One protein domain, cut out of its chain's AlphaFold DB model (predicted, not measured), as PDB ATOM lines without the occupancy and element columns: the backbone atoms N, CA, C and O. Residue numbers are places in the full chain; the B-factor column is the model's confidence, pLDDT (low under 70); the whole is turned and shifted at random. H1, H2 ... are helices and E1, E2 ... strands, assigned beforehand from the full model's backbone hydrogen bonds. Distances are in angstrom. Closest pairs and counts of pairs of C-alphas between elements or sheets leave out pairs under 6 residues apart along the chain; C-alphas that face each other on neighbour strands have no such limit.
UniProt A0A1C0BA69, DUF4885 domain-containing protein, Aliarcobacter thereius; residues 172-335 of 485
ATOM      1  N   LYS A 172     245.645 302.205 328.506       93.25
ATOM      2  CA  LYS A 172     246.154 302.266 327.131       93.25
ATOM      3  C   LYS A 172     246.329 300.875 326.516       93.25
ATOM      4  O   LYS A 172     246.152 300.713 325.311       93.25
ATOM      5  N   HIS A 173     246.640 299.884 327.346       93.25
ATOM      6  CA  HIS A 173     246.803 298.493 326.936       93.25
ATOM      7  C   HIS A 173     245.547 297.636 327.152       93.25
ATOM      8  O   HIS A 173     245.596 296.426 326.955       93.25
ATOM      9  N   GLY A 174     244.416 298.241 327.534       95.19
ATOM     10  CA  GLY A 174     243.164 297.520 327.765       95.19
ATOM     11  C   GLY A 174     243.202 296.578 328.972       95.19
ATOM     12  O   GLY A 174     242.378 295.670 329.054       95.19
ATOM     13  N   ILE A 175     244.135 296.781 329.907       95.19
ATOM     14  CA  ILE A 175     244.246 295.974 331.122       95.19
ATOM     15  C   ILE A 175     243.379 296.583 332.216       95.19
ATOM     16  O   ILE A 175     243.461 297.772 332.516       95.19
ATOM     17  N   THR A 176     242.567 295.739 332.845       95.38
ATOM     18  CA  THR A 176     241.791 296.091 334.033       95.38
ATOM     19  C   THR A 176     242.149 295.127 335.149       95.38
ATOM     20  O   THR A 176     242.016 293.918 334.984       95.38
ATOM     21  N   ILE A 177     242.584 295.667 336.286       96.06
ATOM     22  CA  ILE A 177     242.799 294.885 337.503       96.06
ATOM     23  C   ILE A 177     241.451 294.800 338.234       96.06
ATOM     24  O   ILE A 177     240.836 295.851 338.458       96.06
ATOM     25  N   PRO A 178     240.951 293.594 338.569       95.06
ATOM     26  CA  PRO A 178     239.698 293.446 339.295       95.06
ATOM     27  C   PRO A 178     239.712 294.187 340.634       95.06
ATOM     28  O   PRO A 178     240.753 294.395 341.257       95.06
ATOM     29  N   LYS A 179     238.525 294.593 341.085       94.50
ATOM     30  CA  LYS A 179     238.364 295.217 342.399       94.50
ATOM     31  C   LYS A 179     238.782 294.233 343.497       94.50
ATOM     32  O   LYS A 179     238.453 293.055 343.401       94.50
ATOM     33  N   ASP A 180     239.459 294.741 344.527       94.25
ATOM     34  CA  ASP A 180     239.957 293.982 345.683       94.25
ATOM     35  C   ASP A 180     240.978 292.876 345.313       94.25
ATOM     36  O   ASP A 180     241.350 292.052 346.150       94.25
ATOM     37  N   GLU A 181     241.465 292.865 344.064       96.06
ATOM     38  CA  GLU A 181     242.591 292.031 343.653       96.06
ATOM     39  C   GLU A 181     243.886 292.643 344.189       96.06
ATOM     40  O   GLU A 181     244.201 293.810 343.926       96.06
ATOM     41  N   LYS A 182     244.644 291.837 344.933       96.50
ATOM     42  CA  LYS A 182     245.912 292.241 345.538       96.50
ATOM     43  C   LYS A 182     247.075 291.742 344.707       96.50
ATOM     44  O   LYS A 182     247.242 290.538 344.518       96.50
ATOM     45  N   LEU A 183     247.902 292.676 344.263       98.31
ATOM     46  CA  LEU A 183     249.126 292.393 343.533       98.31
ATOM     47  C   LEU A 183     250.331 292.846 344.354       98.31
ATOM     48  O   LEU A 183     250.295 293.888 345.003       98.31
ATOM     49  N   THR A 184     251.425 292.101 344.272       98.50
ATOM     50  CA  THR A 184     252.732 292.511 344.786       98.50
ATOM     51  C   THR A 184     253.699 292.614 343.620       98.50
ATOM     52  O   THR A 184     253.983 291.623 342.947       98.50
ATOM     53  N   PHE A 185     254.203 293.820 343.398       98.50
ATOM     54  CA  PHE A 185     255.189 294.156 342.384       98.50
ATOM     55  C   PHE A 185     256.563 294.021 343.028       98.50
ATOM     56  O   PHE A 185     256.870 294.780 343.941       98.50
ATOM     57  N   THR A 186     257.376 293.066 342.580       98.56
ATOM     58  CA  THR A 186     258.732 292.829 343.095       98.56
ATOM     59  C   THR A 186     259.746 293.122 342.004       98.56
ATOM     60  O   THR A 186     259.647 292.562 340.915       98.56
ATOM     61  N   ILE A 187     260.708 293.995 342.293       98.62
ATOM     62  CA  ILE A 187     261.647 294.540 341.317       98.62
ATOM     63  C   ILE A 187     263.067 294.089 341.640       98.62
ATOM     64  O   ILE A 187     263.591 294.357 342.722       98.62
ATOM     65  N   GLU A 188     263.692 293.444 340.665       97.00
ATOM     66  CA  GLU A 188     265.110 293.109 340.653       97.00
ATOM     67  C   GLU A 188     265.904 294.316 340.103       97.00
ATOM     68  O   GLU A 188     265.576 294.821 339.023       97.00
ATOM     69  N   PRO A 189     266.912 294.831 340.833       96.25
ATOM     70  CA  PRO A 189     267.546 296.106 340.501       96.25
ATOM     71  C   PRO A 189     268.623 296.065 339.404       96.25
ATOM     72  O   PRO A 189     268.897 297.110 338.812       96.25
ATOM     73  N   ASN A 190     269.271 294.928 339.135       94.81
ATOM     74  CA  ASN A 190     270.398 294.856 338.198       94.81
ATOM     75  C   ASN A 190     269.938 295.079 336.746       94.81
ATOM     76  O   ASN A 190     270.586 295.806 335.978       94.81
ATOM     77  N   TYR A 191     268.781 294.517 336.385       93.88
ATOM     78  CA  TYR A 191     268.175 294.670 335.057       93.88
ATOM     79  C   TYR A 191     266.872 295.476 335.067       93.88
ATOM     80  O   TYR A 191     266.317 295.719 333.998       93.88
ATOM     81  N   TYR A 192     266.402 295.919 336.240       95.81
ATOM     82  CA  TYR A 192     265.089 296.555 336.413       95.81
ATOM     83  C   TYR A 192     263.978 295.696 335.802       95.81
ATOM     84  O   TYR A 192     263.194 296.151 334.968       95.81
ATOM     85  N   THR A 193     263.944 294.430 336.221       96.38
ATOM     86  CA  THR A 193     262.879 293.491 335.859       96.38
ATOM     87  C   THR A 193     261.898 293.352 337.009       96.38
ATOM     88  O   THR A 193     262.268 293.403 338.182       96.38
ATOM     89  N   LEU A 194     260.625 293.218 336.668       97.31
ATOM     90  CA  LEU A 194     259.519 293.190 337.605       97.31
ATOM     91  C   LEU A 194     258.775 291.867 337.505       97.31
ATOM     92  O   LEU A 194     258.477 291.402 336.407       97.31
ATOM     93  N   LYS A 195     258.421 291.314 338.665       98.00
ATOM     94  CA  LYS A 195     257.530 290.164 338.801       98.00
ATOM     95  C   LYS A 195     256.289 290.531 339.608       98.00
ATOM     96  O   LYS A 195     256.396 291.165 340.660       98.00
ATOM     97  N   ILE A 196     255.130 290.097 339.134       97.75
ATOM     98  CA  ILE A 196     253.832 290.237 339.779       97.75
ATOM     99  C   ILE A 196     253.522 288.953 340.548       97.75
ATOM    100  O   ILE A 196     253.587 287.845 340.024       97.75
ATOM    101  N   ASN A 197     253.162 289.106 341.817       95.56
ATOM    102  CA  ASN A 197     252.703 288.020 342.679       95.56
ATOM    103  C   ASN A 197     251.354 288.399 343.315       95.56
ATOM    104  O   ASN A 197     250.927 289.547 343.227       95.56
ATOM    105  N   GLY A 198     250.684 287.449 343.972       91.38
ATOM    106  CA  GLY A 198     249.462 287.702 344.756       91.38
ATOM    107  C   GLY A 198     248.142 287.432 344.026       91.38
ATOM    108  O   GLY A 198     247.157 287.109 344.687       91.38
ATOM    109  N   THR A 199     248.137 287.445 342.688       92.00
ATOM    110  CA  THR A 199     246.962 287.074 341.883       92.00
ATOM    111  C   THR A 199     246.936 285.595 341.504       92.00
ATOM    112  O   THR A 199     247.978 284.955 341.359       92.00
ATOM    113  N   LYS A 200     245.726 285.052 341.329       90.69
ATOM    114  CA  LYS A 200     245.495 283.730 340.716       90.69
ATOM    115  C   LYS A 200     245.360 283.795 339.193       90.69
ATOM    116  O   LYS A 200     245.355 282.749 338.550       90.69
ATOM    117  N   ASP A 201     245.197 284.990 338.630       93.56
ATOM    118  CA  ASP A 201     245.111 285.197 337.190       93.56
ATOM    119  C   ASP A 201     246.520 285.386 336.615       93.56
ATOM    120  O   ASP A 201     247.060 286.493 336.548       93.56
ATOM    121  N   GLU A 202     247.128 284.271 336.208       93.88
ATOM    122  CA  GLU A 202     248.457 284.265 335.593       93.88
ATOM    123  C   GLU A 202     248.501 285.084 334.292       93.88
ATOM    124  O   GLU A 202     249.528 285.685 333.987       93.88
ATOM    125  N   ASN A 203     247.387 285.185 333.553       95.50
ATOM    126  CA  ASN A 203     247.338 285.982 332.325       95.50
ATOM    127  C   ASN A 203     247.362 287.481 332.635       95.50
ATOM    128  O   ASN A 203     248.025 288.239 331.928       95.50
ATOM    129  N   LEU A 204     246.660 287.916 333.687       95.75
ATOM    130  CA  LEU A 204     246.712 289.301 334.155       95.75
ATOM    131  C   LEU A 204     248.122 289.670 334.625       95.75
ATOM    132  O   LEU A 204     248.636 290.718 334.230       95.75
ATOM    133  N   ALA A 205     248.747 288.809 335.436       96.88
ATOM    134  CA  ALA A 205     250.121 289.005 335.892       96.88
ATOM    135  C   ALA A 205     251.079 289.143 334.703       96.88
ATOM    136  O   ALA A 205     251.758 290.165 334.586       96.88
ATOM    137  N   GLN A 206     251.052 288.180 333.775       96.75
ATOM    138  CA  GLN A 206     251.916 288.183 332.596       96.75
ATOM    139  C   GLN A 206     251.680 289.414 331.713       96.75
ATOM    140  O   GLN A 206     252.637 290.036 331.264       96.75
ATOM    141  N   ALA A 207     250.426 289.826 331.502       96.25
ATOM    142  CA  ALA A 207     250.119 291.002 330.690       96.25
ATOM    143  C   ALA A 207     250.697 292.299 331.288       96.25
ATOM    144  O   ALA A 207     251.192 293.154 330.552       96.25
ATOM    145  N   ILE A 208     250.653 292.451 332.617       95.75
ATOM    146  CA  ILE A 208     251.247 293.602 333.315       95.75
ATOM    147  C   ILE A 208     252.778 293.543 333.233       95.75
ATOM    148  O   ILE A 208     253.411 294.554 332.914       95.75
ATOM    149  N   GLU A 209     253.371 292.374 333.492       96.94
ATOM    150  CA  GLU A 209     254.817 292.150 333.387       96.94
ATOM    151  C   GLU A 209     255.335 292.461 331.979       96.94
ATOM    152  O   GLU A 209     256.305 293.206 331.843       96.94
ATOM    153  N   ASP A 210     254.665 291.970 330.935       94.00
ATOM    154  CA  ASP A 210     255.057 292.163 329.537       94.00
ATOM    155  C   ASP A 210     255.130 293.646 329.161       94.00
ATOM    156  O   ASP A 210     256.046 294.071 328.457       94.00
ATOM    157  N   ILE A 211     254.192 294.464 329.641       92.06
ATOM    158  CA  ILE A 211     254.178 295.903 329.345       92.06
ATOM    159  C   ILE A 211     255.276 296.634 330.111       92.06
ATOM    160  O   ILE A 211     255.981 297.465 329.533       92.06
ATOM    161  N   LEU A 212     255.425 296.352 331.406       93.50
ATOM    162  CA  LEU A 212     256.379 297.068 332.251       93.50
ATOM    163  C   LEU A 212     257.827 296.680 331.925       93.50
ATOM    164  O   LEU A 212     258.682 297.559 331.782       93.50
ATOM    165  N   ASN A 213     258.096 295.388 331.726       94.56
ATOM    166  CA  ASN A 213     259.440 294.874 331.469       94.56
ATOM    167  C   ASN A 213     259.941 295.171 330.049       94.56
ATOM    168  O   ASN A 213     261.150 295.244 329.845       94.56
ATOM    169  N   LYS A 214     259.057 295.416 329.069       87.38
ATOM    170  CA  LYS A 214     259.459 295.668 327.672       87.38
ATOM    171  C   LYS A 214     260.387 296.872 327.490       87.38
ATOM    172  O   LYS A 214     261.241 296.838 326.608       87.38
ATOM    173  N   ASN A 215     260.208 297.939 328.274       75.50
ATOM    174  CA  ASN A 215     261.061 299.137 328.205       75.50
ATOM    175  C   ASN A 215     261.907 299.344 329.472       75.50
ATOM    176  O   ASN A 215     262.790 300.191 329.469       75.50
ATOM    177  N   SER A 216     261.674 298.594 330.555       87.69
ATOM    178  CA  SER A 216     262.306 298.722 331.887       87.69
ATOM    179  C   SER A 216     262.243 300.110 332.549       87.69
ATOM    180  O   SER A 216     262.342 300.196 333.764       87.69
ATOM    181  N   GLU A 217     262.005 301.203 331.814       93.75
ATOM    182  CA  GLU A 217     261.985 302.562 332.349       93.75
ATOM    183  C   GLU A 217     260.846 302.729 333.354       93.75
ATOM    184  O   GLU A 217     261.070 303.241 334.440       93.75
ATOM    185  N   ASN A 218     259.654 302.195 333.076       94.62
ATOM    186  CA  ASN A 218     258.561 302.210 334.054       94.62
ATOM    187  C   ASN A 218     258.877 301.381 335.309       94.62
ATOM    188  O   ASN A 218     258.511 301.783 336.411       94.62
ATOM    189  N   VAL A 219     259.598 300.263 335.167       97.31
ATOM    190  CA  VAL A 219     260.050 299.453 336.309       97.31
ATOM    191  C   VAL A 219     261.091 300.209 337.126       97.31
ATOM    192  O   VAL A 219     260.990 300.285 338.347       97.31
ATOM    193  N   LYS A 220     262.060 300.835 336.459       96.50
ATOM    194  CA  LYS A 220     263.093 301.669 337.070       96.50
ATOM    195  C   LYS A 220     262.498 302.868 337.806       96.50
ATOM    196  O   LYS A 220     262.909 303.170 338.921       96.50
ATOM    197  N   GLN A 221     261.502 303.525 337.221       96.94
ATOM    198  CA  GLN A 221     260.794 304.636 337.854       96.94
ATOM    199  C   GLN A 221     259.995 304.164 339.070       96.94
ATOM    200  O   GLN A 221     260.043 304.812 340.112       96.94
ATOM    201  N   LEU A 222     259.338 303.003 339.000       97.81
ATOM    202  CA  LEU A 222     258.667 302.426 340.165       97.81
ATOM    203  C   LEU A 222     259.667 302.033 341.268       97.81
ATOM    204  O   LEU A 222     259.423 302.317 342.438       97.81
ATOM    205  N   PHE A 223     260.820 301.467 340.906       98.31
ATOM    206  CA  PHE A 223     261.911 301.174 341.838       98.31
ATOM    207  C   PHE A 223     262.396 302.440 342.551       98.31
ATOM    208  O   PHE A 223     262.469 302.485 343.779       98.31
ATOM    209  N   PHE A 224     262.693 303.495 341.787       97.75
ATOM    210  CA  PHE A 224     263.104 304.776 342.349       97.75
ATOM    211  C   PHE A 224     262.015 305.397 343.210       97.75
ATOM    212  O   PHE A 224     262.334 305.985 344.234       97.75
ATOM    213  N   HIS A 225     260.748 305.245 342.835       98.06
ATOM    214  CA  HIS A 225     259.643 305.724 343.646       98.06
ATOM    215  C   HIS A 225     259.652 305.046 345.022       98.06
ATOM    216  O   HIS A 225     259.683 305.747 346.025       98.06
ATOM    217  N   ILE A 226     259.755 303.713 345.095       98.00
ATOM    218  CA  ILE A 226     259.872 302.998 346.383       98.00
ATOM    219  C   ILE A 226     261.091 303.496 347.177       98.00
ATOM    220  O   ILE A 226     260.984 303.763 348.370       98.00
ATOM    221  N   ASN A 227     262.236 303.685 346.512       96.06
ATOM    222  CA  ASN A 227     263.456 304.180 347.151       96.06
ATOM    223  C   ASN A 227     263.310 305.610 347.709       96.06
ATOM    224  O   ASN A 227     263.755 305.888 348.818       96.06
ATOM    225  N   TYR A 228     262.663 306.523 346.978       94.75
ATOM    226  CA  TYR A 228     262.442 307.900 347.434       94.75
ATOM    227  C   TYR A 228     261.425 307.998 348.579       94.75
ATOM    228  O   TYR A 228     261.529 308.909 349.397       94.75
ATOM    229  N   MET A 229     260.463 307.074 348.644       94.06
ATOM    230  CA  MET A 229     259.406 307.046 349.666       94.06
ATOM    231  C   MET A 229     259.792 306.234 350.917       94.06
ATOM    232  O   MET A 229     258.958 306.044 351.808       94.06
ATOM    233  N   LYS A 230     261.033 305.733 350.994       92.94
ATOM    234  CA  LYS A 230     261.477 304.896 352.112       92.94
ATOM    235  C   LYS A 230     261.463 305.671 353.430       92.94
ATOM    236  O   LYS A 230     261.928 306.811 353.494       92.94
ATOM    237  N   SER A 231     260.990 305.026 354.494       90.12
ATOM    238  CA  SER A 231     261.232 305.496 355.861       90.12
ATOM    239  C   SER A 231     262.481 304.846 356.459       90.12
ATOM    240  O   SER A 231     262.909 303.774 356.024       90.12
ATOM    241  N   ASP A 232     263.056 305.469 357.490       87.00
ATOM    242  CA  ASP A 232     264.245 304.946 358.184       87.00
ATOM    243  C   ASP A 232     263.992 303.582 358.849       87.00
ATOM    244  O   ASP A 232     264.925 302.825 359.108       87.00
ATOM    245  N   SER A 233     262.724 303.241 359.108       89.25
ATOM    246  CA  SER A 233     262.321 301.949 359.672       89.25
ATOM    247  C   SER A 233     262.064 300.865 358.621       89.25
ATOM    248  O   SER A 233     261.595 299.783 358.974       89.25
ATOM    249  N   SER A 234     262.279 301.149 357.333       95.38
ATOM    250  CA  SER A 234     261.908 300.225 356.264       95.38
ATOM    251  C   SER A 234     262.773 298.962 356.264       95.38
ATOM    252  O   SER A 234     263.985 299.001 356.077       95.38
ATOM    253  N   THR A 235     262.125 297.810 356.416       96.56
ATOM    254  CA  THR A 235     262.760 296.480 356.475       96.56
ATOM    255  C   THR A 235     263.258 295.966 355.122       96.56
ATOM    256  O   THR A 235     264.000 294.984 355.065       96.56
ATOM    257  N   GLN A 236     262.879 296.621 354.022       96.88
ATOM    258  CA  GLN A 236     263.376 296.272 352.688       96.88
ATOM    259  C   GLN A 236     264.845 296.685 352.508       96.88
ATOM    260  O   GLN A 236     265.599 296.024 351.786       96.88
ATOM    261  N   PHE A 237     265.262 297.735 353.222       96.00
ATOM    262  CA  PHE A 237     266.576 298.350 353.115       96.00
ATOM    263  C   PHE A 237     267.516 297.816 354.193       96.00
ATOM    264  O   PHE A 237     267.170 297.670 355.362       96.00
ATOM    265  N   THR A 238     268.743 297.537 353.779       95.69
ATOM    266  CA  THR A 238     269.867 297.287 354.680       95.69
ATOM    267  C   THR A 238     271.081 297.935 354.051       95.69
ATOM    268  O   THR A 238     271.189 297.920 352.821       95.69
ATOM    269  N   LYS A 239     272.023 298.396 354.874       93.69
ATOM    270  CA  LYS A 239     273.251 299.024 354.385       93.69
ATOM    271  C   LYS A 239     273.958 298.187 353.311       93.69
ATOM    272  O   LYS A 239     274.331 298.722 352.282       93.69
ATOM    273  N   GLU A 240     274.073 296.874 353.504       95.38
ATOM    274  CA  GLU A 240     274.759 295.996 352.545       95.38
ATOM    275  C   GLU A 240     274.063 295.932 351.172       95.38
ATOM    276  O   GLU A 240     274.733 296.017 350.142       95.38
ATOM    277  N   LYS A 241     272.726 295.858 351.144       96.81
ATOM    278  CA  LYS A 241     271.937 295.917 349.899       96.81
ATOM    279  C   LYS A 241     272.082 297.265 349.192       96.81
ATOM    280  O   LYS A 241     272.218 297.313 347.972       96.81
ATOM    281  N   GLU A 242     272.030 298.358 349.956       95.62
ATOM    282  CA  GLU A 242     272.176 299.719 349.429       95.62
ATOM    283  C   GLU A 242     273.585 299.950 348.872       95.62
ATOM    284  O   GLU A 242     273.724 300.457 347.761       95.62
ATOM    285  N   ASP A 243     274.619 299.512 349.590       95.19
ATOM    286  CA  ASP A 243     276.014 299.587 349.155       95.19
ATOM    287  C   ASP A 243     276.218 298.801 347.843       95.19
ATOM    288  O   ASP A 243     276.765 299.358 346.886       95.19
ATOM    289  N   LYS A 244     275.688 297.564 347.736       97.75
ATOM    290  CA  LYS A 244     275.719 296.772 346.487       97.75
ATOM    291  C   LYS A 244     275.018 297.503 345.341       97.75
ATOM    292  O   LYS A 244     275.590 297.664 344.265       97.75
ATOM    293  N   TRP A 245     273.797 297.985 345.564       97.25
ATOM    294  CA  TRP A 245     273.032 298.710 344.548       97.25
ATOM    295  C   TRP A 245     273.754 299.982 344.071       97.25
ATOM    296  O   TRP A 245     273.818 300.250 342.867       97.25
ATOM    297  N   ASN A 246     274.350 300.743 344.993       96.19
ATOM    298  CA  ASN A 246     275.107 301.954 344.679       96.19
ATOM    299  C   ASN A 246     276.326 301.649 343.799       96.19
ATOM    300  O   ASN A 246     276.535 302.335 342.792       96.19
ATOM    301  N   ILE A 247     277.121 300.626 344.142       96.88
ATOM    302  CA  ILE A 247     278.317 300.288 343.360       96.88
ATOM    303  C   ILE A 247     277.970 299.678 342.002       96.88
ATOM    304  O   ILE A 247     278.613 300.036 341.017       96.88
ATOM    305  N   VAL A 248     276.920 298.852 341.906       97.44
ATOM    306  CA  VAL A 248     276.431 298.316 340.624       97.44
ATOM    307  C   VAL A 248     276.019 299.444 339.681       97.44
ATOM    308  O   VAL A 248     276.472 299.483 338.536       97.44
ATOM    309  N   ASN A 249     275.198 300.391 340.150       95.50
ATOM    310  CA  ASN A 249     274.757 301.505 339.307       95.50
ATOM    311  C   ASN A 249     275.915 302.431 338.935       95.50
ATOM    312  O   ASN A 249     276.008 302.834 337.777       95.50
ATOM    313  N   SER A 250     276.821 302.718 339.875       95.38
ATOM    314  CA  SER A 250     278.010 303.532 339.597       95.38
ATOM    315  C   SER A 250     278.899 302.856 338.550       95.38
ATOM    316  O   SER A 250     279.302 303.482 337.572       95.38
ATOM    317  N   ALA A 251     279.168 301.555 338.694       97.31
ATOM    318  CA  ALA A 251     279.940 300.796 337.718       97.31
ATOM    319  C   ALA A 251     279.284 300.839 336.332       97.31
ATOM    320  O   ALA A 251     279.958 301.151 335.350       97.31
ATOM    321  N   LYS A 252     277.969 300.619 336.248       96.38
ATOM    322  CA  LYS A 252     277.217 300.697 334.990       96.38
ATOM    323  C   LYS A 252     277.253 302.089 334.369       96.38
ATOM    324  O   LYS A 252     277.435 302.203 333.162       96.38
ATOM    325  N   GLU A 253     277.132 303.145 335.168       95.25
ATOM    326  CA  GLU A 253     277.180 304.527 334.690       95.25
ATOM    327  C   GLU A 253     278.545 304.891 334.093       95.25
ATOM    328  O   GLU A 253     278.612 305.495 333.019       95.25
ATOM    329  N   PHE A 254     279.630 304.536 334.785       95.94
ATOM    330  CA  PHE A 254     280.976 304.913 334.365       95.94
ATOM    331  C   PHE A 254     281.584 303.954 333.355       95.94
ATOM    332  O   PHE A 254     282.475 304.369 332.630       95.94
ATOM    333  N   THR A 255     281.150 302.699 333.274       97.50
ATOM    334  CA  THR A 255     281.787 301.698 332.398       97.50
ATOM    335  C   THR A 255     280.869 301.151 331.312       97.50
ATOM    336  O   THR A 255     281.355 300.583 330.341       97.50
ATOM    337  N   GLY A 256     279.552 301.312 331.460       97.00
ATOM    338  CA  GLY A 256     278.545 300.693 330.599       97.00
ATOM    339  C   GLY A 256     278.248 299.224 330.922       97.00
ATOM    340  O   GLY A 256     277.286 298.684 330.383       97.00
ATOM    341  N   TYR A 257     279.019 298.579 331.804       97.81
ATOM    342  CA  TYR A 257     278.838 297.169 332.148       97.81
ATOM    343  C   TYR A 257     277.938 296.977 333.367       97.81
ATOM    344  O   TYR A 257     278.053 297.684 334.366       97.81
ATOM    345  N   ASN A 258     277.070 295.970 333.308       96.12
ATOM    346  CA  ASN A 258     276.368 295.476 334.481       96.12
ATOM    347  C   ASN A 258     277.260 294.462 335.207       96.12
ATOM    348  O   ASN A 258     277.696 293.492 334.594       96.12
ATOM    349  N   LEU A 259     277.523 294.674 336.499       97.38
ATOM    350  CA  LEU A 259     278.402 293.799 337.284       97.38
ATOM    351  C   LEU A 259     277.906 292.349 337.343       97.38
ATOM    352  O   LEU A 259     278.735 291.447 337.418       97.38
ATOM    353  N   ALA A 260     276.589 292.136 337.262       95.88
ATOM    354  CA  ALA A 260     275.981 290.805 337.244       95.88
ATOM    355  C   ALA A 260     276.411 289.953 336.031       95.88
ATOM    356  O   ALA A 260     276.372 288.729 336.097       95.88
ATOM    357  N   ASP A 261     276.854 290.588 334.939       96.88
ATOM    358  CA  ASP A 261     277.273 289.909 333.706       96.88
ATOM    359  C   ASP A 261     278.791 289.635 333.646       96.88
ATOM    360  O   ASP A 261     279.278 289.057 332.671       96.88
ATOM    361  N   LEU A 262     279.569 290.102 334.631       97.19
ATOM    362  CA  LEU A 262     281.030 290.121 334.554       97.19
ATOM    363  C   LEU A 262     281.693 288.942 335.267       97.19
ATOM    364  O   LEU A 262     281.254 288.481 336.319       97.19
ATOM    365  N   GLU A 263     282.831 288.510 334.723       94.44
ATOM    366  CA  GLU A 263     283.696 287.545 335.394       94.44
ATOM    367  C   GLU A 263     284.388 288.206 336.594       94.44
ATOM    368  O   GLU A 263     284.940 289.307 336.494       94.44
ATOM    369  N   VAL A 264     284.410 287.496 337.722       95.88
ATOM    370  CA  VAL A 264     285.215 287.862 338.889       95.88
ATOM    371  C   VAL A 264     286.449 286.971 338.945       95.88
ATOM    372  O   VAL A 264     286.340 285.747 339.041       95.88
ATOM    373  N   LYS A 265     287.638 287.582 338.939       93.44
ATOM    374  CA  LYS A 265     288.917 286.876 339.073       93.44
ATOM    375  C   LYS A 265     289.706 287.428 340.253       93.44
ATOM    376  O   LYS A 265     290.306 288.498 340.173       93.44
ATOM    377  N   GLY A 266     289.737 286.665 341.344       91.25
ATOM    378  CA  GLY A 266     290.328 287.124 342.599       91.25
ATOM    379  C   GLY A 266     289.473 288.230 343.211       91.25
ATOM    380  O   GLY A 266     288.322 287.989 343.552       91.25
ATOM    381  N   ASP A 267     290.028 289.432 343.333       95.00
ATOM    382  CA  ASP A 267     289.362 290.599 343.913       95.00
ATOM    383  C   ASP A 267     288.971 291.659 342.871       95.00
ATOM    384  O   ASP A 267     288.831 292.834 343.196       95.00
ATOM    385  N   ARG A 268     288.796 291.248 341.606       96.62
ATOM    386  CA  ARG A 268     288.530 292.155 340.480       96.62
ATOM    387  C   ARG A 268     287.412 291.659 339.578       96.62
ATOM    388  O   ARG A 268     287.362 290.477 339.241       96.62
ATOM    389  N   PHE A 269     286.592 292.602 339.125       98.19
ATOM    390  CA  PHE A 269     285.672 292.420 338.006       98.19
ATOM    391  C   PHE A 269     286.408 292.655 336.687       98.19
ATOM    392  O   PHE A 269     287.139 293.642 336.548       98.19
ATOM    393  N   LEU A 270     286.206 291.767 335.717       98.00
ATOM    394  CA  LEU A 270     286.807 291.858 334.390       98.00
ATOM    395  C   LEU A 270     285.733 292.130 333.336       98.00
ATOM    396  O   LEU A 270     284.701 291.463 333.294       98.00
ATOM    397  N   ALA A 271     285.999 293.099 332.461       97.12
ATOM    398  CA  ALA A 271     285.234 293.292 331.237       97.12
ATOM    399  C   ALA A 271     285.429 292.090 330.281       97.12
ATOM    400  O   ALA A 271     286.405 291.347 330.426       97.12
ATOM    401  N   PRO A 272     284.559 291.899 329.267       96.81
ATOM    402  CA  PRO A 272     284.638 290.748 328.357       96.81
ATOM    403  C   PRO A 272     285.969 290.590 327.600       96.81
ATOM    404  O   PRO A 272     286.288 289.499 327.138       96.81
ATOM    405  N   ASP A 273     286.749 291.665 327.457       95.94
ATOM    406  CA  ASP A 273     288.083 291.664 326.841       95.94
ATOM    407  C   ASP A 273     289.221 291.325 327.832       95.94
ATOM    408  O   ASP A 273     290.394 291.332 327.457       95.94
ATOM    409  N   GLY A 274     288.894 291.041 329.098       96.38
ATOM    410  CA  GLY A 274     289.837 290.783 330.186       96.38
ATOM    411  C   GLY A 274     290.375 292.043 330.873       96.38
ATOM    412  O   GLY A 274     291.223 291.936 331.763       96.38
ATOM    413  N   THR A 275     289.917 293.237 330.486       97.12
ATOM    414  CA  THR A 275     290.305 294.488 331.141       97.12
ATOM    415  C   THR A 275     289.724 294.570 332.553       97.12
ATOM    416  O   THR A 275     288.535 294.357 332.757       97.12
ATOM    417  N   ASP A 276     290.550 294.975 333.521       97.38
ATOM    418  CA  ASP A 276     290.094 295.365 334.860       97.38
ATOM    419  C   ASP A 276     289.041 296.483 334.783       97.38
ATOM    420  O   ASP A 276     289.312 297.574 334.265       97.38
ATOM    421  N   LEU A 277     287.845 296.218 335.310       98.00
ATOM    422  CA  LEU A 277     286.722 297.145 335.256       98.00
ATOM    423  C   LEU A 277     287.034 298.478 335.948       98.00
ATOM    424  O   LEU A 277     286.635 299.534 335.449       98.00
ATOM    425  N   PHE A 278     287.786 298.461 337.054       97.88
ATOM    426  CA  PHE A 278     288.118 299.692 337.771       97.88
ATOM    427  C   PHE A 278     289.024 300.606 336.936       97.88
ATOM    428  O   PHE A 278     288.922 301.830 337.014       97.88
ATOM    429  N   ARG A 279     289.845 300.040 336.043       97.56
ATOM    430  CA  ARG A 279     290.638 300.826 335.086       97.56
ATOM    431  C   ARG A 279     289.745 301.605 334.119       97.56
ATOM    432  O   ARG A 279     290.028 302.769 333.844       97.56
ATOM    433  N   ILE A 280     288.674 300.984 333.623       98.31
ATOM    434  CA  ILE A 280     287.685 301.638 332.749       98.31
ATOM    435  C   ILE A 280     286.942 302.717 333.539       98.31
ATOM    436  O   ILE A 280     286.861 303.858 333.086       98.31
ATOM    437  N   PHE A 281     286.473 302.369 334.742       97.62
ATOM    438  CA  PHE A 281     285.786 303.291 335.645       97.62
ATOM    439  C   PHE A 281     286.618 304.550 335.875       97.62
ATOM    440  O   PHE A 281     286.149 305.659 335.635       97.62
ATOM    441  N   LYS A 282     287.876 304.377 336.295       96.38
ATOM    442  CA  LYS A 282     288.795 305.474 336.585       96.38
ATOM    443  C   LYS A 282     289.021 306.361 335.362       96.38
ATOM    444  O   LYS A 282     288.977 307.577 335.496       96.38
ATOM    445  N   ASN A 283     289.271 305.782 334.189       96.62
ATOM    446  CA  ASN A 283     289.509 306.571 332.979       96.62
ATOM    447  C   ASN A 283     288.288 307.434 332.624       96.62
ATOM    448  O   ASN A 283     288.429 308.633 332.406       96.62
ATOM    449  N   ASN A 284     287.088 306.854 332.665       96.44
ATOM    450  CA  ASN A 284     285.859 307.578 332.341       96.44
ATOM    451  C   ASN A 284     285.486 308.604 333.426       96.44
ATOM    452  O   ASN A 284     284.957 309.673 333.116       96.44
ATOM    453  N   PHE A 285     285.798 308.320 334.695       93.00
ATOM    454  CA  PHE A 285     285.692 309.292 335.783       93.00
ATOM    455  C   PHE A 285     286.622 310.490 335.548       93.00
ATOM    456  O   PHE A 285     286.186 311.633 335.663       93.00
ATOM    457  N   ASP A 286     287.878 310.235 335.171       92.06
ATOM    458  CA  ASP A 286     288.886 311.263 334.902       92.06
ATOM    459  C   ASP A 286     288.480 312.173 333.732       92.06
ATOM    460  O   ASP A 286     288.685 313.385 333.794       92.06
ATOM    461  N   GLU A 287     287.878 311.597 332.689       93.69
ATOM    462  CA  GLU A 287     287.365 312.334 331.530       93.69
ATOM    463  C   GLU A 287     286.128 313.173 331.865       93.69
ATOM    464  O   GLU A 287     286.027 314.328 331.443       93.69
ATOM    465  N   ARG A 288     285.182 312.614 332.631       92.31
ATOM    466  CA  ARG A 288     283.944 313.312 333.005       92.31
ATOM    467  C   ARG A 288     284.191 314.407 334.044       92.31
ATOM    468  O   ARG A 288     283.521 315.438 334.012       92.31
ATOM    469  N   TYR A 289     285.155 314.199 334.939       88.31
ATOM    470  CA  TYR A 289     285.469 315.102 336.043       88.31
ATOM    471  C   TYR A 289     286.961 315.461 336.072       88.31
ATOM    472  O   TYR A 289     287.684 315.051 336.984       88.31
ATOM    473  N   PRO A 290     287.437 316.291 335.124       83.69
ATOM    474  CA  PRO A 290     288.834 316.719 335.105       83.69
ATOM    475  C   PRO A 290     289.200 317.579 336.329       83.69
ATOM    476  O   PRO A 290     290.347 317.565 336.762       83.69
ATOM    477  N   ASN A 291     288.219 318.286 336.912       82.50
ATOM    478  CA  ASN A 291     288.369 319.134 338.099       82.50
ATOM    479  C   ASN A 291     287.222 318.866 339.099       82.50
ATOM    480  O   ASN A 291     286.283 319.657 339.171       82.50
ATOM    481  N   PRO A 292     287.251 317.756 339.858       71.69
ATOM    482  CA  PRO A 292     286.085 317.269 340.605       71.69
ATOM    483  C   PRO A 292     285.688 318.106 341.836       71.69
ATOM    484  O   PRO A 292     284.764 317.722 342.544       71.69
ATOM    485  N   GLY A 293     286.370 319.219 342.137       67.88
ATOM    486  CA  GLY A 293     286.092 320.085 343.299       67.88
ATOM    487  C   GLY A 293     286.410 319.465 344.673       67.88
ATOM    488  O   GLY A 293     286.639 320.196 345.631       67.88
ATOM    489  N   PHE A 294     286.487 318.137 344.751       74.00
ATOM    490  CA  PHE A 294     286.884 317.327 345.902       74.00
ATOM    491  C   PHE A 294     288.185 316.569 345.624       74.00
ATOM    492  O   PHE A 294     288.669 316.534 344.489       74.00
ATOM    493  N   ASP A 295     288.740 315.922 346.656       83.19
ATOM    494  CA  ASP A 295     289.872 315.017 346.473       83.19
ATOM    495  C   ASP A 295     289.460 313.801 345.629       83.19
ATOM    496  O   ASP A 295     288.884 312.818 346.101       83.19
ATOM    497  N   LYS A 296     289.800 313.894 344.345       85.69
ATOM    498  CA  LYS A 296     289.647 312.861 343.327       85.69
ATOM    499  C   LYS A 296     290.112 311.485 343.799       85.69
ATOM    500  O   LYS A 296     289.438 310.491 343.533       85.69
ATOM    501  N   ASN A 297     291.261 311.417 344.473       86.00
ATOM    502  CA  ASN A 297     291.835 310.140 344.884       86.00
ATOM    503  C   ASN A 297     290.976 309.488 345.964       86.00
ATOM    504  O   ASN A 297     290.748 308.286 345.898       86.00
ATOM    505  N   THR A 298     290.429 310.274 346.893       86.38
ATOM    506  CA  THR A 298     289.494 309.775 347.910       86.38
ATOM    507  C   THR A 298     288.257 309.128 347.273       86.38
ATOM    508  O   THR A 298     287.861 308.036 347.678       86.38
ATOM    509  N   ILE A 299     287.680 309.747 346.237       86.50
ATOM    510  CA  ILE A 299     286.513 309.199 345.523       86.50
ATOM    511  C   ILE A 299     286.872 307.894 344.799       86.50
ATOM    512  O   ILE A 299     286.160 306.897 344.916       86.50
ATOM    513  N   LEU A 300     287.988 307.879 344.067       90.69
ATOM    514  CA  LEU A 300     288.431 306.695 343.331       90.69
ATOM    515  C   LEU A 300     288.763 305.527 344.270       90.69
ATOM    516  O   LEU A 300     288.321 304.414 344.007       90.69
ATOM    517  N   ILE A 301     289.457 305.786 345.383       91.44
ATOM    518  CA  ILE A 301     289.762 304.777 346.412       91.44
ATOM    519  C   ILE A 301     288.473 304.210 347.010       91.44
ATOM    520  O   ILE A 301     288.375 303.005 347.233       91.44
ATOM    521  N   TYR A 302     287.468 305.056 347.260       91.19
ATOM    522  CA  TYR A 302     286.171 304.594 347.742       91.19
ATOM    523  C   TYR A 302     285.544 303.580 346.774       91.19
ATOM    524  O   TYR A 302     285.207 302.472 347.189       91.19
ATOM    525  N   TYR A 303     285.449 303.913 345.484       93.38
ATOM    526  CA  TYR A 303     284.867 303.015 344.482       93.38
ATOM    527  C   TYR A 303     285.709 301.755 344.233       93.38
ATOM    528  O   TYR A 303     285.142 300.670 344.104       93.38
ATOM    529  N   GLU A 304     287.040 301.869 344.225       96.00
ATOM    530  CA  GLU A 304     287.951 300.721 344.118       96.00
ATOM    531  C   GLU A 304     287.718 299.729 345.256       96.00
ATOM    532  O   GLU A 304     287.544 298.534 345.014       96.00
ATOM    533  N   ASN A 305     287.644 300.229 346.493       94.69
ATOM    534  CA  ASN A 305     287.397 299.407 347.672       94.69
ATOM    535  C   ASN A 305     286.026 298.727 347.605       94.69
ATOM    536  O   ASN A 305     285.934 297.537 347.880       94.69
ATOM    537  N   GLN A 306     284.969 299.442 347.207       95.81
ATOM    538  CA  GLN A 306     283.629 298.855 347.084       95.81
ATOM    539  C   GLN A 306     283.583 297.734 346.028       95.81
ATOM    540  O   GLN A 306     283.025 296.669 346.294       95.81
ATOM    541  N   LEU A 307     284.209 297.930 344.858       97.44
ATOM    542  CA  LEU A 307     284.314 296.891 343.822       97.44
ATOM    543  C   LEU A 307     285.138 295.692 344.302       97.44
ATOM    544  O   LEU A 307     284.728 294.550 344.113       97.44
ATOM    545  N   THR A 308     286.274 295.955 344.945       96.81
ATOM    546  CA  THR A 308     287.183 294.924 345.459       96.81
ATOM    547  C   THR A 308     286.499 294.073 346.528       96.81
ATOM    548  O   THR A 308     286.545 292.844 346.480       96.81
ATOM    549  N   GLU A 309     285.820 294.707 347.485       96.19
ATOM    550  CA  GLU A 309     285.104 294.008 348.552       96.19
ATOM    551  C   GLU A 309     283.922 293.197 348.011       96.19
ATOM    552  O   GLU A 309     283.739 292.046 348.416       96.19
ATOM    553  N   LEU A 310     283.162 293.733 347.050       97.25
ATOM    554  CA  LEU A 310     282.088 292.983 346.396       97.25
ATOM    555  C   LEU A 310     282.632 291.773 345.616       97.25
ATOM    556  O   LEU A 310     282.077 290.680 345.723       97.25
ATOM    557  N   ALA A 311     283.743 291.933 344.889       97.12
ATOM    558  CA  ALA A 311     284.407 290.840 344.179       97.12
ATOM    559  C   ALA A 311     284.887 289.739 345.141       97.12
ATOM    560  O   ALA A 311     284.631 288.560 344.903       97.12
ATOM    561  N   ARG A 312     285.514 290.114 346.267       96.25
ATOM    562  CA  ARG A 312     285.990 289.174 347.299       96.25
ATOM    563  C   ARG A 312     284.863 288.399 347.965       96.25
ATOM    564  O   ARG A 312     285.003 287.198 348.184       96.25
ATOM    565  N   LYS A 313     283.767 289.080 348.313       95.31
ATOM    566  CA  LYS A 313     282.578 288.432 348.884       95.31
ATOM    567  C   LYS A 313     281.897 287.516 347.866       95.31
ATOM    568  O   LYS A 313     281.337 286.495 348.261       95.31
ATOM    569  N   GLY A 314     281.984 287.851 346.581       94.69
ATOM    570  CA  GLY A 314     281.271 287.204 345.486       94.69
ATOM    571  C   GLY A 314     279.939 287.901 345.226       94.69
ATOM    572  O   GLY A 314     279.162 288.123 346.154       94.69
ATOM    573  N   PHE A 315     279.673 288.236 343.961       95.50
ATOM    574  CA  PHE A 315     278.518 289.048 343.563       95.50
ATOM    575  C   PHE A 315     277.181 288.475 344.063       95.50
ATOM    576  O   PHE A 315     276.389 289.201 344.655       95.50
ATOM    577  N   GLU A 316     276.975 287.164 343.906       94.94
ATOM    578  CA  GLU A 316     275.756 286.450 344.329       94.94
ATOM    579  C   GLU A 316     275.628 286.278 345.853       94.94
ATOM    580  O   GLU A 316     274.540 286.025 346.365       94.94
ATOM    581  N   ASN A 317     276.726 286.415 346.605       95.62
ATOM    582  CA  ASN A 317     276.716 286.239 348.062       95.62
ATOM    583  C   ASN A 317     276.289 287.509 348.809       95.62
ATOM    584  O   ASN A 317     275.972 287.445 349.996       95.62
ATOM    585  N   VAL A 318     276.304 288.661 348.136       96.62
ATOM    586  CA  VAL A 318     275.828 289.930 348.687       96.62
ATOM    587  C   VAL A 318     274.391 290.144 348.207       96.62
ATOM    588  O   VAL A 318     274.162 290.132 346.995       96.62
ATOM    589  N   PRO A 319     273.409 290.338 349.102       97.25
ATOM    590  CA  PRO A 319     272.011 290.447 348.703       97.25
ATOM    591  C   PRO A 319     271.755 291.700 347.858       97.25
ATOM    592  O   PRO A 319     272.236 292.788 348.177       97.25
ATOM    593  N   ASP A 320     270.945 291.562 346.811       98.19
ATOM    594  CA  ASP A 320     270.463 292.698 346.027       98.19
ATOM    595  C   ASP A 320     269.411 293.511 346.788       98.19
ATOM    596  O   ASP A 320     268.653 292.995 347.621       98.19
ATOM    597  N   LEU A 321     269.324 294.802 346.460       98.06
ATOM    598  CA  LEU A 321     268.242 295.678 346.908       98.06
ATOM    599  C   LEU A 321     266.962 295.378 346.118       98.06
ATOM    600  O   LEU A 321     266.495 296.201 345.341       98.06
ATOM    601  N   VAL A 322     266.414 294.177 346.284       98.25
ATOM    602  CA  VAL A 322     265.104 293.815 345.734       98.25
ATOM    603  C   VAL A 322     264.037 294.596 346.494       98.25
ATOM    604  O   VAL A 322     263.940 294.477 347.718       98.25
ATOM    605  N   LEU A 323     263.257 295.397 345.768       98.50
ATOM    606  CA  LEU A 323     262.197 296.232 346.333       98.50
ATOM    607  C   LEU A 323     260.830 295.730 345.885       98.50
ATOM    608  O   LEU A 323     260.630 295.388 344.720       98.50
ATOM    609  N   SER A 324     259.884 295.737 346.813       98.38
ATOM    610  CA  SER A 324     258.510 295.325 346.590       98.38
ATOM    611  C   SER A 324     257.519 296.404 347.003       98.38
ATOM    612  O   SER A 324     257.740 297.172 347.947       98.38
ATOM    613  N   ILE A 325     256.390 296.424 346.301       98.56
ATOM    614  CA  ILE A 325     255.254 297.276 346.619       98.56
ATOM    615  C   ILE A 325     253.930 296.568 346.339       98.56
ATOM    616  O   ILE A 325     253.800 295.833 345.358       98.56
ATOM    617  N   GLU A 326     252.949 296.760 347.216       98.38
ATOM    618  CA  GLU A 326     251.607 296.216 347.031       98.38
ATOM    619  C   GLU A 326     250.769 297.143 346.156       98.38
ATOM    620  O   GLU A 326     250.991 298.350 346.124       98.38
ATOM    621  N   TYR A 327     249.790 296.586 345.459       98.44
ATOM    622  CA  TYR A 327     248.792 297.332 344.711       98.44
ATOM    623  C   TYR A 327     247.421 296.703 344.911       98.44
ATOM    624  O   TYR A 327     247.240 295.499 344.722       98.44
ATOM    625  N   GLU A 328     246.451 297.537 345.250       97.25
ATOM    626  CA  GLU A 328     245.052 297.151 345.391       97.25
ATOM    627  C   GLU A 328     244.181 298.381 345.133       97.25
ATOM    628  O   GLU A 328     244.523 299.499 345.524       97.25
ATOM    629  N   ASN A 329     243.031 298.194 344.485       96.75
ATOM    630  CA  ASN A 329     242.024 299.250 344.345       96.75
ATOM    631  C   ASN A 329     242.582 300.581 343.805       96.75
ATOM    632  O   ASN A 329     242.228 301.659 344.278       96.75
ATOM    633  N   ARG A 330     243.415 300.486 342.759       97.00
ATOM    634  CA  ARG A 330     244.027 301.619 342.040       97.00
ATOM    635  C   ARG A 330     245.096 302.387 342.813       97.00
ATOM    636  O   ARG A 330     245.458 303.484 342.398       97.00
ATOM    637  N   SER A 331     245.616 301.810 343.892       98.25
ATOM    638  CA  SER A 331     246.639 302.444 344.707       98.25
ATOM    639  C   SER A 331     247.781 301.500 345.034       98.25
ATOM    640  O   SER A 331     247.555 300.324 345.317       98.25
ATOM    641  N   PHE A 332     248.999 302.031 345.007       98.62
ATOM    642  CA  PHE A 332     250.176 301.364 345.538       98.62
ATOM    643  C   PHE A 332     250.326 301.595 347.052       98.62
ATOM    644  O   PHE A 332     250.112 302.708 347.532       98.62
ATOM    645  N   TYR A 333     250.777 300.574 347.784       98.25
ATOM    646  CA  TYR A 333     250.971 300.585 349.236       98.25
ATOM    647  C   TYR A 333     252.380 300.124 349.609       98.25
ATOM    648  O   TYR A 333     252.835 299.056 349.194       98.25
ATOM    649  N   ASP A 334     253.062 300.925 350.427       97.94
ATOM    650  CA  ASP A 334     254.423 300.656 350.894       97.94
ATOM    651  C   ASP A 334     254.504 299.388 351.762       97.94
ATOM    652  O   ASP A 334     253.677 299.170 352.651       97.94
ATOM    653  N   ILE A 335     255.534 298.568 351.527       96.31
ATOM    654  CA  ILE A 335     255.803 297.330 352.269       96.31
ATOM    655  C   ILE A 335     256.969 297.547 353.232       96.31
ATOM    656  O   ILE A 335     257.968 298.186 352.901       96.31
TER     657      ILE A 335
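What this domain is: This is residues 172 to 335 of the 485 residues of the protein "DUF4885 domain-containing protein" of Aliarcobacter thereius (UniProt A0A1C0BA69). The domain has two lobes set one after the other along its longest axis. The first is a strongly twisted four-stranded sheet, E2 E1 E5 E6, with H1 and H2 packed over one face; the second holds H3, set steeply to the helical hairpin of H4 and H5, with the small strand hairpin E3 E4 packed on H5 and the beginning of H4. The printed part has 164 residues, with five named helices and six named strands in the order E1 E2 H1 H2 H3 E3 E4 H4 H5 E5 E6, and both sheets are antiparallel. The class is mixed, helices and strands. The whole is elongated, 55 by 35 by 30 A, and only just loose, close to compact, with a radius of gyration of the C-alphas of 18.8 A.

Where its parts are: In the larger sheet, E1 is residues 183 to 188, 16.3 A long, beginning at C-alpha 183 (249.126, 292.393, 343.533). E2 is residues 193 to 197, E5 residues 323 to 328, 17.2 A, and E6 residues 331 to 334, ending at C-alpha 334 (254.423, 300.656, 350.894). H1 is residues 202 to 213, 15.8 A, and H2 residues 217 to 228, 16.0 A. H3, residues 239 to 255, is 23.7 A long and begins at C-alpha 239 (273.251, 299.024, 354.385). E3 is residues 263 to 265, E4 residues 268 to 270, H4 residues 277 to 288, 16.6 A, and H5 residues 296 to 313, 26.0 A.

How they stand to each other: E1 and E5, the inner strands, are antiparallel at 161 degrees, with N 185 and O 325 2.8 A apart, within hydrogen-bond range. The hairpin E1 and E2 has N 186 and O 195 at 2.9 A, and the hairpin E5 and E6 has N 333 and O 326 at 2.8 A. H1 and H2 are on the same face of this sheet, forming two layers, helices on one face of a sheet. H1 runs along the strands over E2, at a height over the sheet of 7.9 A; its closest C-alphas to E2 are Ala 205 and Ile 196, 5.5 A. H2 runs across the strands, at 80 degrees to E5 on the local plane. H3 touches H4 with residues 251 to 255 alone, closest at the C-alphas of Phe 254 and Phe 281, 5.2 A, at a steep tilt of 66 degrees. H3 touches H5, closest at the C-alphas of Ile 247 and Gln 306, 6.6 A, at a steep tilt of 64 degrees. The helical hairpin H4 and H5 only just touches, with 3 pairs of C-alphas within 8 A, the closest Phe 278 and Glu 304, 6.4 A. In the hairpin E3 and E4, N 265 and O 268 are 2.9 A apart; the closest C-alphas of E4 and H5 are Arg 268 and Ala 311, 5.7 A. H2 and H3 are apart. Every O i to N i+4 pair is within hydrogen-bond range in H1, H2, H3, H4 and H5.

The domain as a whole: The two C-alphas farthest apart, those of Lys 200 and Asn 291, are 55.7 A apart. The printed part has no cut and no long link. Residues 289 to 295 stand free, and among them residue 293 is under 70 in pLDDT; the mean of the printed part is 94.7.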